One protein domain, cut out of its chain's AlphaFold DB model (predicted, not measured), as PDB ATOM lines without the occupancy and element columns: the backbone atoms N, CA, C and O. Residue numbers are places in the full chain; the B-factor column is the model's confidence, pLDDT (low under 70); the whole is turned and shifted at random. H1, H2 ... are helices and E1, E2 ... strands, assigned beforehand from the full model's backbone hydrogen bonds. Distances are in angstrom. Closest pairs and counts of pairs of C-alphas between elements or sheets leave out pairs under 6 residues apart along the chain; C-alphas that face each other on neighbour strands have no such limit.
ATOM      1  N   VAL A  19     161.215 145.514 170.556       85.56
ATOM      2  CA  VAL A  19     162.160 144.392 170.487       85.56
ATOM      3  C   VAL A  19     162.411 144.068 169.012       85.56
ATOM      4  O   VAL A  19     161.468 143.774 168.275       85.56
ATOM      5  N   LEU A  20     163.675 144.133 168.601       87.69
ATOM      6  CA  LEU A  20     164.188 143.678 167.315       87.69
ATOM      7  C   LEU A  20     164.895 142.338 167.523       87.69
ATOM      8  O   LEU A  20     165.747 142.216 168.399       87.69
ATOM      9  N   VAL A  21     164.560 141.341 166.717       85.50
ATOM     10  CA  VAL A  21     165.206 140.026 166.716       85.50
ATOM     11  C   VAL A  21     165.756 139.757 165.323       85.50
ATOM     12  O   VAL A  21     165.053 139.985 164.344       85.50
ATOM     13  N   VAL A  22     166.984 139.263 165.235       82.12
ATOM     14  CA  VAL A  22     167.640 138.799 164.008       82.12
ATOM     15  C   VAL A  22     168.248 137.439 164.311       82.12
ATOM     16  O   VAL A  22     169.112 137.365 165.170       82.12
ATOM     17  N   GLY A  23     167.778 136.378 163.656       76.31
ATOM     18  CA  GLY A  23     168.120 134.979 163.959       76.31
ATOM     19  C   GLY A  23     169.619 134.650 163.926       76.31
ATOM     20  O   GLY A  23     170.359 135.005 164.838       76.31
ATOM     21  N   GLU A  24     170.074 133.915 162.910       69.75
ATOM     22  CA  GLU A  24     171.491 133.513 162.828       69.75
ATOM     23  C   GLU A  24     172.422 134.707 162.574       69.75
ATOM     24  O   GLU A  24     173.549 134.719 163.064       69.75
ATOM     25  N   ALA A  25     171.901 135.761 161.931       76.00
ATOM     26  CA  ALA A  25     172.631 136.993 161.638       76.00
ATOM     27  C   ALA A  25     173.960 136.710 160.914       76.00
ATOM     28  O   ALA A  25     174.997 137.292 161.220       76.00
ATOM     29  N   ASP A  26     173.928 135.784 159.966       71.56
ATOM     30  CA  ASP A  26     175.085 135.238 159.262       71.56
ATOM     31  C   ASP A  26     175.262 135.836 157.858       71.56
ATOM     32  O   ASP A  26     176.165 135.437 157.137       71.56
ATOM     33  N   THR A  27     174.458 136.830 157.471       71.06
ATOM     34  CA  THR A  27     174.599 137.551 156.192       71.06
ATOM     35  C   THR A  27     174.651 139.066 156.395       71.06
ATOM     36  O   THR A  27     174.023 139.618 157.307       71.06
ATOM     37  N   ILE A  28     175.369 139.776 155.521       71.88
ATOM     38  CA  ILE A  28     175.456 141.246 155.497       71.88
ATOM     39  C   ILE A  28     174.069 141.871 155.327       71.88
ATOM     40  O   ILE A  28     173.780 142.890 155.955       71.88
ATOM     41  N   ALA A  29     173.198 141.260 154.520       69.88
ATOM     42  CA  ALA A  29     171.829 141.730 154.317       69.88
ATOM     43  C   ALA A  29     171.047 141.802 155.640       69.88
ATOM     44  O   ALA A  29     170.436 142.830 155.937       69.88
ATOM     45  N   MET A  30     171.150 140.775 156.491       75.19
ATOM     46  CA  MET A  30     170.488 140.754 157.801       75.19
ATOM     47  C   MET A  30     171.002 141.850 158.740       75.19
ATOM     48  O   MET A  30     170.214 142.467 159.460       75.19
ATOM     49  N   TRP A  31     172.309 142.128 158.722       77.75
ATOM     50  CA  TRP A  31     172.899 143.216 159.508       77.75
ATOM     51  C   TRP A  31     172.515 144.601 158.980       77.75
ATOM     52  O   TRP A  31     172.240 145.501 159.774       77.75
ATOM     53  N   ASN A  32     172.446 144.770 157.658       76.94
ATOM     54  CA  ASN A  32     171.986 146.008 157.029       76.94
ATOM     55  C   ASN A  32     170.515 146.287 157.352       76.94
ATOM     56  O   ASN A  32     170.160 147.422 157.674       76.94
ATOM     57  N   ASP A  33     169.663 145.261 157.308       77.75
ATOM     58  CA  ASP A  33     168.263 145.379 157.704       77.75
ATOM     59  C   ASP A  33     168.141 145.745 159.180       77.75
ATOM     60  O   ASP A  33     167.411 146.679 159.521       77.75
ATOM     61  N   LEU A  34     168.891 145.072 160.057       83.44
ATOM     62  CA  LEU A  34     168.912 145.396 161.481       83.44
ATOM     63  C   LEU A  34     169.255 146.868 161.725       83.44
ATOM     64  O   LEU A  34     168.516 147.562 162.427       83.44
ATOM     65  N   ASP A  35     170.337 147.354 161.115       80.62
ATOM     66  CA  ASP A  35     170.785 148.740 161.252       80.62
ATOM     67  C   ASP A  35     169.746 149.731 160.703       80.62
ATOM     68  O   ASP A  35     169.456 150.761 161.323       80.62
ATOM     69  N   ARG A  36     169.100 149.385 159.583       78.56
ATOM     70  CA  ARG A  36     168.030 150.182 158.973       78.56
ATOM     71  C   ARG A  36     166.813 150.296 159.886       78.56
ATOM     72  O   ARG A  36     166.310 151.404 160.077       78.56
ATOM     73  N   TYR A  37     166.339 149.188 160.456       80.88
ATOM     74  CA  TYR A  37     165.188 149.187 161.367       80.88
ATOM     75  C   TYR A  37     165.509 149.879 162.689       80.88
ATOM     76  O   TYR A  37     164.708 150.687 163.162       80.88
ATOM     77  N   TYR A  38     166.688 149.623 163.254       83.06
ATOM     78  CA  TYR A  38     167.156 150.301 164.459       83.06
ATOM     79  C   TYR A  38     167.205 151.820 164.249       83.06
ATOM     80  O   TYR A  38     166.585 152.580 164.996       83.06
ATOM     81  N   THR A  39     167.827 152.276 163.159       80.50
ATOM     82  CA  THR A  39     167.896 153.699 162.795       80.50
ATOM     83  C   THR A  39     166.514 154.303 162.529       80.50
ATOM     84  O   THR A  39     166.245 155.438 162.934       80.50
ATOM     85  N   LEU A  40     165.604 153.557 161.892       80.69
ATOM     86  CA  LEU A  40     164.227 153.998 161.661       80.69
ATOM     87  C   LEU A  40     163.487 154.229 162.984       80.69
ATOM     88  O   LEU A  40     162.867 155.281 163.145       80.69
ATOM     89  N   LEU A  41     163.585 153.307 163.945       83.00
ATOM     90  CA  LEU A  41     162.975 153.474 165.268       83.00
ATOM     91  C   LEU A  41     163.508 154.723 165.976       83.00
ATOM     92  O   LEU A  41     162.714 155.528 166.470       83.00
ATOM     93  N   LEU A  42     164.823 154.948 165.951       81.62
ATOM     94  CA  LEU A  42     165.409 156.173 166.501       81.62
ATOM     95  C   LEU A  42     164.844 157.430 165.820       81.62
ATOM     96  O   LEU A  42     164.501 158.405 166.491       81.62
ATOM     97  N   SER A  43     164.664 157.401 164.497       76.62
ATOM     98  CA  SER A  43     164.068 158.514 163.743       76.62
ATOM     99  C   SER A  43     162.595 158.770 164.094       76.62
ATOM    100  O   SER A  43     162.129 159.908 164.027       76.62
ATOM    101  N   CYS A  44     161.871 157.734 164.524       80.06
ATOM    102  CA  CYS A  44     160.495 157.824 165.007       80.06
ATOM    103  C   CYS A  44     160.393 158.268 166.477       80.06
ATOM    104  O   CYS A  44     159.282 158.386 166.995       80.06
ATOM    105  N   GLY A  45     161.518 158.546 167.143       78.25
ATOM    106  CA  GLY A  45     161.561 159.060 168.514       78.25
ATOM    107  C   GLY A  45     161.689 157.991 169.599       78.25
ATOM    108  O   GLY A  45     161.542 158.319 170.777       78.25
ATOM    109  N   PHE A  46     161.975 156.738 169.235       82.44
ATOM    110  CA  PHE A  46     162.399 155.729 170.205       82.44
ATOM    111  C   PHE A  46     163.801 156.081 170.716       82.44
ATOM    112  O   PHE A  46     164.618 156.635 169.979       82.44
ATOM    113  N   THR A  47     164.089 155.770 171.977       83.88
ATOM    114  CA  THR A  47     165.445 155.914 172.522       83.88
ATOM    115  C   THR A  47     166.177 154.576 172.438       83.88
ATOM    116  O   THR A  47     165.511 153.539 172.434       83.88
ATOM    117  N   PRO A  48     167.522 154.555 172.401       83.50
ATOM    118  CA  PRO A  48     168.285 153.310 172.495       83.50
ATOM    119  C   PRO A  48     167.875 152.467 173.709       83.50
ATOM    120  O   PRO A  48     167.677 151.268 173.597       83.50
ATOM    121  N   GLU A  49     167.609 153.104 174.853       80.75
ATOM    122  CA  GLU A  49     167.124 152.440 176.070       80.75
ATOM    123  C   GLU A  49     165.656 151.989 175.977       80.75
ATOM    124  O   GLU A  49     165.111 151.440 176.926       80.75
ATOM    125  N   GLY A  50     164.960 152.267 174.881       81.56
ATOM    126  CA  GLY A  50     163.605 151.790 174.622       81.56
ATOM    127  C   GLY A  50     163.551 150.648 173.615       81.56
ATOM    128  O   GLY A  50     162.462 150.134 173.356       81.56
ATOM    129  N   ILE A  51     164.689 150.251 173.045       86.81
ATOM    130  CA  ILE A  51     164.795 149.222 172.013       86.81
ATOM    131  C   ILE A  51     165.671 148.103 172.567       86.81
ATOM    132  O   ILE A  51     166.777 148.358 173.018       86.81
ATOM    133  N   MET A  52     165.177 146.870 172.528       88.06
ATOM    134  CA  MET A  52     166.006 145.688 172.746       88.06
ATOM    135  C   MET A  52     166.353 145.048 171.412       88.06
ATOM    136  O   MET A  52     165.460 144.817 170.599       88.06
ATOM    137  N   VAL A  53     167.619 144.717 171.205       89.75
ATOM    138  CA  VAL A  53     168.124 144.071 169.996       89.75
ATOM    139  C   VAL A  53     168.703 142.705 170.340       89.75
ATOM    140  O   VAL A  53     169.643 142.585 171.120       89.75
ATOM    141  N   LEU A  54     168.153 141.656 169.737       88.69
ATOM    142  CA  LEU A  54     168.638 140.289 169.864       88.69
ATOM    143  C   LEU A  54     169.177 139.847 168.506       88.69
ATOM    144  O   LEU A  54     168.403 139.807 167.554       88.69
ATOM    145  N   ALA A  55     170.463 139.521 168.397       87.06
ATOM    146  CA  ALA A  55     171.063 139.142 167.115       87.06
ATOM    147  C   ALA A  55     172.148 138.069 167.260       87.06
ATOM    148  O   ALA A  55     173.048 138.215 168.092       87.06
ATOM    149  N   GLY A  56     172.079 137.015 166.439       83.75
ATOM    150  CA  GLY A  56     173.119 135.985 166.332       83.75
ATOM    151  C   GLY A  56     173.540 135.402 167.685       83.75
ATOM    152  O   GLY A  56     172.704 135.101 168.544       83.75
ATOM    153  N   GLU A  57     174.856 135.297 167.899       81.00
ATOM    154  CA  GLU A  57     175.467 134.858 169.167       81.00
ATOM    155  C   GLU A  57     175.563 135.961 170.243       81.00
ATOM    156  O   GLU A  57     175.994 135.702 171.369       81.00
ATOM    157  N   GLY A  58     175.093 137.177 169.954       81.50
ATOM    158  CA  GLY A  58     175.063 138.292 170.900       81.50
ATOM    159  C   GLY A  58     176.327 139.166 170.893       81.50
ATOM    160  O   GLY A  58     177.248 138.929 170.106       81.50
ATOM    161  N   PRO A  59     176.376 140.203 171.748       85.69
ATOM    162  CA  PRO A  59     177.347 141.297 171.655       85.69
ATOM    163  C   PRO A  59     178.804 140.847 171.732       85.69
ATOM    164  O   PRO A  59     179.174 140.023 172.569       85.69
ATOM    165  N   GLY A  60     179.650 141.444 170.888       80.50
ATOM    166  CA  GLY A  60     181.093 141.189 170.862       80.50
ATOM    167  C   GLY A  60     181.499 139.825 170.295       80.50
ATOM    168  O   GLY A  60     182.696 139.533 170.228       80.50
ATOM    169  N   SER A  61     180.536 139.003 169.877       82.25
ATOM    170  CA  SER A  61     180.797 137.734 169.199       82.25
ATOM    171  C   SER A  61     181.315 137.976 167.779       82.25
ATOM    172  O   SER A  61     181.032 139.002 167.157       82.25
ATOM    173  N   GLN A  62     182.099 137.025 167.276       83.50
ATOM    174  CA  GLN A  62     182.534 136.999 165.884       83.50
ATOM    175  C   GLN A  62     181.623 136.054 165.116       83.50
ATOM    176  O   GLN A  62     181.511 134.890 165.483       83.50
ATOM    177  N   VAL A  63     180.997 136.558 164.060       73.19
ATOM    178  CA  VAL A  63     180.172 135.766 163.154       73.19
ATOM    179  C   VAL A  63     180.944 135.600 161.855       73.19
ATOM    180  O   VAL A  63     181.377 136.586 161.252       73.19
ATOM    181  N   GLU A  64     181.166 134.354 161.449       73.62
ATOM    182  CA  GLU A  64     181.589 134.062 160.082       73.62
ATOM    183  C   GLU A  64     180.367 134.229 159.190       73.62
ATOM    184  O   GLU A  64     179.375 133.524 159.360       73.62
ATOM    185  N   LEU A  65     180.426 135.209 158.292       71.69
ATOM    186  CA  LEU A  65     179.338 135.439 157.362       71.69
ATOM    187  C   LEU A  65     179.319 134.333 156.304       71.69
ATOM    188  O   LEU A  65     180.367 133.951 155.776       71.69
ATOM    189  N   SER A  66     178.120 133.870 155.977       63.66
ATOM    190  CA  SER A  66     177.827 132.943 154.885       63.66
ATOM    191  C   SER A  66     178.061 133.579 153.503       63.66
ATOM    192  O   SER A  66     178.089 132.867 152.500       63.66
ATOM    193  N   ASP A  67     178.273 134.901 153.451       58.41
ATOM    194  CA  ASP A  67     178.587 135.661 152.240       58.41
ATOM    195  C   ASP A  67     179.972 135.280 151.651       58.41
ATOM    196  O   ASP A  67     180.936 135.033 152.393       58.41
ATOM    197  N   PRO A  68     180.136 135.300 150.315       46.62
ATOM    198  CA  PRO A  68     181.319 134.788 149.603       46.62
ATOM    199  C   PRO A  68     182.641 135.501 149.932       46.62
ATOM    200  O   PRO A  68     183.727 134.973 149.672       46.62
ATOM    201  N   GLU A  69     182.589 136.676 150.560       51.50
ATOM    202  CA  GLU A  69     183.779 137.401 151.004       51.50
ATOM    203  C   GLU A  69     184.442 136.806 152.264       51.50
ATOM    204  O   GLU A  69     185.529 137.262 152.637       51.50
ATOM    205  N   GLY A  70     183.836 135.806 152.924       50.09
ATOM    206  CA  GLY A  70     184.421 135.122 154.089       50.09
ATOM    207  C   GLY A  70     184.795 136.083 155.222       50.09
ATOM    208  O   GLY A  70     185.816 135.913 155.899       50.09
ATOM    209  N   LYS A  71     184.022 137.163 155.374       65.50
ATOM    210  CA  LYS A  71     184.309 138.227 156.334       65.50
ATOM    211  C   LYS A  71     183.852 137.803 157.723       65.50
ATOM    212  O   LYS A  71     182.701 137.450 157.941       65.50
ATOM    213  N   VAL A  72     184.771 137.913 158.679       72.44
ATOM    214  CA  VAL A  72     184.434 137.846 160.101       72.44
ATOM    215  C   VAL A  72     183.814 139.183 160.491       72.44
ATOM    216  O   VAL A  72     184.492 140.216 160.486       72.44
ATOM    217  N   PHE A  73     182.527 139.161 160.811       78.19
ATOM    218  CA  PHE A  73     181.789 140.313 161.301       78.19
ATOM    219  C   PHE A  73     181.783 140.311 162.829       78.19
ATOM    220  O   PHE A  73     181.580 139.279 163.465       78.19
ATOM    221  N   VAL A  74     182.039 141.470 163.432       83.56
ATOM    222  CA  VAL A  74     181.956 141.626 164.887       83.56
ATOM    223  C   VAL A  74     180.586 142.188 165.209       83.56
ATOM    224  O   VAL A  74     180.249 143.276 164.741       83.56
ATOM    225  N   VAL A  75     179.825 141.453 166.018       83.06
ATOM    226  CA  VAL A  75     178.489 141.868 166.445       83.06
ATOM    227  C   VAL A  75     178.566 143.253 167.112       83.06
ATOM    228  O   VAL A  75     179.318 143.403 168.082       83.06
ATOM    229  N   PRO A  76     177.812 144.258 166.620       80.06
ATOM    230  CA  PRO A  76     177.834 145.617 167.138       80.06
ATOM    231  C   PRO A  76     177.430 145.711 168.609       80.06
ATOM    232  O   PRO A  76     176.575 144.967 169.083       80.06
ATOM    233  N   ASP A  77     177.960 146.721 169.298       82.94
ATOM    234  CA  ASP A  77     177.698 146.965 170.724       82.94
ATOM    235  C   ASP A  77     176.235 147.330 171.042       82.94
ATOM    236  O   ASP A  77     175.849 147.330 172.208       82.94
ATOM    237  N   TYR A  78     175.422 147.665 170.030       81.25
ATOM    238  CA  TYR A  78     173.991 147.929 170.216       81.25
ATOM    239  C   TYR A  78     173.152 146.647 170.323       81.25
ATOM    240  O   TYR A  78     171.966 146.730 170.628       81.25
ATOM    241  N   VAL A  79     173.728 145.475 170.035       86.38
ATOM    242  CA  VAL A  79     173.056 144.189 170.238       86.38
ATOM    243  C   VAL A  79     173.075 143.865 171.724       86.38
ATOM    244  O   VAL A  79     174.135 143.732 172.326       86.38
ATOM    245  N   ASP A  80     171.902 143.699 172.321       86.75
ATOM    246  CA  ASP A  80     171.788 143.427 173.747       86.75
ATOM    247  C   ASP A  80     172.072 141.959 174.061       86.75
ATOM    248  O   ASP A  80     172.742 141.664 175.048       86.75
ATOM    249  N   ALA A  81     171.584 141.033 173.227       85.19
ATOM    250  CA  ALA A  81     171.551 139.600 173.526       85.19
ATOM    251  C   ALA A  81     171.713 138.709 172.283       85.19
ATOM    252  O   ALA A  81     171.444 139.158 171.168       85.19
ATOM    253  N   PRO A  82     172.054 137.417 172.452       83.31
ATOM    254  CA  PRO A  82     171.903 136.451 171.372       83.31
ATOM    255  C   PRO A  82     170.428 136.231 171.024       83.31
ATOM    256  O   PRO A  82     169.558 136.241 171.899       83.31
ATOM    257  N   ALA A  83     170.139 135.913 169.765       80.44
ATOM    258  CA  ALA A  83     168.785 135.634 169.279       80.44
ATOM    259  C   ALA A  83     168.308 134.198 169.567       80.44
ATOM    260  O   ALA A  83     167.566 133.590 168.795       80.44
ATOM    261  N   THR A  84     168.707 133.624 170.707       73.81
ATOM    262  CA  THR A  84     168.235 132.288 171.091       73.81
ATOM    263  C   THR A  84     166.752 132.311 171.448       73.81
ATOM    264  O   THR A  84     166.237 133.290 171.989       73.81
ATOM    265  N   ARG A  85     166.069 131.175 171.267       66.81
ATOM    266  CA  ARG A  85     164.675 130.990 171.706       66.81
ATOM    267  C   ARG A  85     164.443 131.469 173.148       66.81
ATOM    268  O   ARG A  85     163.433 132.108 173.421       66.81
ATOM    269  N   THR A  86     165.356 131.159 174.068       71.12
ATOM    270  CA  THR A  86     165.239 131.547 175.482       71.12
ATOM    271  C   THR A  86     165.297 133.061 175.673       71.12
ATOM    272  O   THR A  86     164.499 133.601 176.442       71.12
ATOM    273  N   GLU A  87     166.196 133.748 174.971       76.69
ATOM    274  CA  GLU A  87     166.315 135.206 175.068       76.69
ATOM    275  C   GLU A  87     165.126 135.911 174.417       76.69
ATOM    276  O   GLU A  87     164.571 136.828 175.013       76.69
ATOM    277  N   VAL A  88     164.640 135.420 173.272       77.19
ATOM    278  CA  VAL A  88     163.433 135.955 172.622       77.19
ATOM    279  C   VAL A  88     162.218 135.861 173.547       77.19
ATOM    280  O   VAL A  88     161.504 136.847 173.735       77.19
ATOM    281  N   PHE A  89     161.993 134.704 174.183       73.88
ATOM    282  CA  PHE A  89     160.906 134.561 175.159       73.88
ATOM    283  C   PHE A  89     161.093 135.485 176.367       73.88
ATOM    284  O   PHE A  89     160.126 136.100 176.811       73.88
ATOM    285  N   SER A  90     162.320 135.621 176.872       76.69
ATOM    286  CA  SER A  90     162.616 136.491 178.016       76.69
ATOM    287  C   SER A  90     162.387 137.971 177.687       76.69
ATOM    288  O   SER A  90     161.804 138.697 178.491       76.69
ATOM    289  N   ALA A  91     162.781 138.411 176.489       81.31
ATOM    290  CA  ALA A  91     162.559 139.767 175.995       81.31
ATOM    291  C   ALA A  91     161.064 140.073 175.831       81.31
ATOM    292  O   ALA A  91     160.603 141.133 176.250       81.31
ATOM    293  N   LEU A  92     160.289 139.125 175.296       79.44
ATOM    294  CA  LEU A  92     158.835 139.246 175.168       79.44
ATOM    295  C   LEU A  92     158.129 139.332 176.526       79.44
ATOM    296  O   LEU A  92     157.266 140.190 176.710       79.44
ATOM    297  N   GLU A  93     158.487 138.475 177.485       82.12
ATOM    298  CA  GLU A  93     157.929 138.539 178.844       82.12
ATOM    299  C   GLU A  93     158.231 139.891 179.505       82.12
ATOM    300  O   GLU A  93     157.360 140.479 180.154       82.12
ATOM    301  N   LEU A  94     159.444 140.415 179.307       81.00
ATOM    302  CA  LEU A  94     159.861 141.702 179.855       81.00
ATOM    303  C   LEU A  94     159.135 142.878 179.191       81.00
ATOM    304  O   LEU A  94     158.671 143.771 179.902       81.00
ATOM    305  N   ALA A  95     158.989 142.857 177.866       79.25
ATOM    306  CA  ALA A  95     158.230 143.842 177.099       79.25
ATOM    307  C   ALA A  95     156.771 143.900 177.530       79.25
ATOM    308  O   ALA A  95     156.302 144.943 177.977       79.25
ATOM    309  N   LEU A  96     156.075 142.763 177.506       77.94
ATOM    310  CA  LEU A  96     154.660 142.695 177.867       77.94
ATOM    311  C   LEU A  96     154.407 143.071 179.334       77.94
ATOM    312  O   LEU A  96     153.345 143.599 179.661       77.94
ATOM    313  N   GLY A  97     155.377 142.832 180.222       78.38
ATOM    314  CA  GLY A  97     155.321 143.290 181.610       78.38
ATOM    315  C   GLY A  97     155.495 144.804 181.784       78.38
ATOM    316  O   GLY A  97     155.108 145.333 182.828       78.38
ATOM    317  N   ARG A  98     156.075 145.499 180.797       75.12
ATOM    318  CA  ARG A  98     156.386 146.939 180.841       75.12
ATOM    319  C   ARG A  98     155.515 147.800 179.929       75.12
ATOM    320  O   ARG A  98     155.434 148.991 180.197       75.12
ATOM    321  N   THR A  99     154.820 147.212 178.954       73.75
ATOM    322  CA  THR A  99     153.847 147.886 178.074       73.75
ATOM    323  C   THR A  99     152.425 147.355 178.314       73.75
ATOM    324  O   THR A  99     151.883 146.607 177.488       73.75
ATOM    325  N   PRO A 100     151.798 147.644 179.470       71.19
ATOM    326  CA  PRO A 100     150.434 147.210 179.725       71.19
ATOM    327  C   PRO A 100     149.446 147.943 178.793       71.19
ATOM    328  O   PRO A 100     149.677 149.093 178.413       71.19
ATOM    329  N   PRO A 101     148.300 147.333 178.443       67.56
ATOM    330  CA  PRO A 101     147.277 148.010 177.648       67.56
ATOM    331  C   PRO A 101     146.866 149.359 178.276       67.56
ATOM    332  O   PRO A 101     146.663 149.410 179.494       67.56
ATOM    333  N   PRO A 102     146.683 150.437 177.485       65.75
ATOM    334  CA  PRO A 102     146.540 150.476 176.024       65.75
ATOM    335  C   PRO A 102     147.831 150.809 175.249       65.75
ATOM    336  O   PRO A 102     147.745 151.239 174.098       65.75
ATOM    337  N   GLU A 103     149.007 150.683 175.864       74.56
ATOM    338  CA  GLU A 103     150.273 151.059 175.228       74.56
ATOM    339  C   GLU A 103     150.601 150.157 174.025       74.56
ATOM    340  O   GLU A 103     150.251 148.975 173.994       74.56
ATOM    341  N   GLN A 104     151.229 150.737 172.998       68.50
ATOM    342  CA  GLN A 104     151.658 150.014 171.800       68.50
ATOM    343  C   GLN A 104     153.095 149.521 171.972       68.50
ATOM    344  O   GLN A 104     153.936 150.235 172.511       68.50
ATOM    345  N   PHE A 105     153.364 148.316 171.474       77.44
ATOM    346  CA  PHE A 105     154.668 147.666 171.521       77.44
ATOM    347  C   PHE A 105     155.075 147.239 170.110       77.44
ATOM    348  O   PHE A 105     154.271 146.639 169.391       77.44
ATOM    349  N   VAL A 106     156.307 147.556 169.709       76.25
ATOM    350  CA  VAL A 106     156.855 147.151 168.411       76.25
ATOM    351  C   VAL A 106     157.634 145.854 168.582       76.25
ATOM    352  O   VAL A 106     158.617 145.799 169.313       76.25
ATOM    353  N   PHE A 107     157.209 144.809 167.881       76.62
ATOM    354  CA  PHE A 107     157.938 143.549 167.814       76.62
ATOM    355  C   PHE A 107     158.309 143.268 166.368       76.62
ATOM    356  O   PHE A 107     157.433 143.207 165.505       76.62
ATOM    357  N   TRP A 108     159.598 143.097 166.117       74.88
ATOM    358  CA  TRP A 108     160.124 142.765 164.805       74.88
ATOM    359  C   TRP A 108     161.065 141.578 164.939       74.88
ATOM    360  O   TRP A 108     161.911 141.551 165.829       74.88
ATOM    361  N   CYS A 109     160.913 140.595 164.061       70.75
ATOM    362  CA  CYS A 109     161.759 139.416 164.029       70.75
ATOM    363  C   CYS A 109     162.138 139.135 162.581       70.75
ATOM    364  O   CYS A 109     161.260 138.934 161.746       70.75
ATOM    365  N   THR A 110     163.433 139.097 162.308       66.12
ATOM    366  CA  THR A 110     164.011 138.530 161.097       66.12
ATOM    367  C   THR A 110     164.786 137.281 161.478       66.12
ATOM    368  O   THR A 110     165.229 137.086 162.610       66.12
ATOM    369  N   GLY A 111     164.935 136.393 160.521       53.62
ATOM    370  CA  GLY A 111     165.727 135.188 160.624       53.62
ATOM    371  C   GLY A 111     165.519 134.407 159.344       53.62
ATOM    372  O   GLY A 111     164.502 134.595 158.670       53.62
TER     373      GLY A 111
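What this domain is: This is residues 19 to 111 of the 242 residues of the protein "PPC domain-containing protein" of Candidatus Bipolaricaulota bacterium (UniProt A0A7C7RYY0). A small parallel sheet of three strands forms the core, with one helix packed on each face: H1 covers one face and H2 the other, both running along the strands. A small hairpin, E3 and E4, sits away from this core toward one end of the long axis, and residues 97 to 103, where H2 gives way to the link before E5, stick out. The printed part has 93 residues, with two named helices and five named strands in the order E1 H1 E2 E3 E4 H2 E5. The larger sheet has the order E2, E1, E5; the class is mixed, helices and strands. The whole is compact, with a radius of gyration of the C-alphas of 13.6 A, yet elongated, spanning 47 by 29 by 19 A.

How they stand to each other: E1, residues 19 to 22, is the inner strand of the larger sheet. H1, residues 28 to 43, is on this sheet at a height of 10.0 A over it; its closest C-alpha pair with E1 is Val 22 and Met 30, 7.1 A apart. H1 lies over E1, at 1 degree to it on the local plane. E2, residues 51 to 55, is an edge strand parallel to E1 at 16 degrees, with N 20 and O 52 2.8 A apart, within hydrogen-bond range. E1, H1 and E2 form a strand-helix-strand unit, two parallel neighbour strands joined through a helix, with a right-handed crossover. E3, residues 62 to 64, and E4, residues 72 to 74, form an antiparallel hairpin at 148 degrees; N 63 and O 73 are 2.8 A apart. E2 and E3 are apart. H2, residues 85 to 98, is on the opposite face of the larger sheet from H1, at a height of 9.9 A, over E2 and E1; its closest C-alpha pair with E1 is Val 19 and Ala 91, 7.2 A apart. H1 and H2 are apart. E5, residues 106 to 110, is the other edge strand, parallel to E1 at 4 degrees, with N 110 and O 21 2.7 A apart. In H1 and H2 every O i to N i+4 pair is within hydrogen-bond range.

Where its parts are: E1 begins with C-alpha 19 at (162.160, 144.392, 170.487) and is 10.2 A long. H1 is 22.3 A long, E2 12.8 A, E3 and E4 6.6 A each. H2, 20.2 A long, begins with C-alpha 85 at (164.675, 130.990, 171.706). E5, 13.4 A long, ends with C-alpha 110 at (164.011, 138.530, 161.097).

The domain as a whole: The C-alphas of Glu 69 and Pro 102, the two farthest apart, are 46.7 A apart. The printed part has no cut and no long link; the link from E1 to H1 is tight. The mean pLDDT of the printed part is 77.0, and 14 residues are under 70, among them residues 66 to 71.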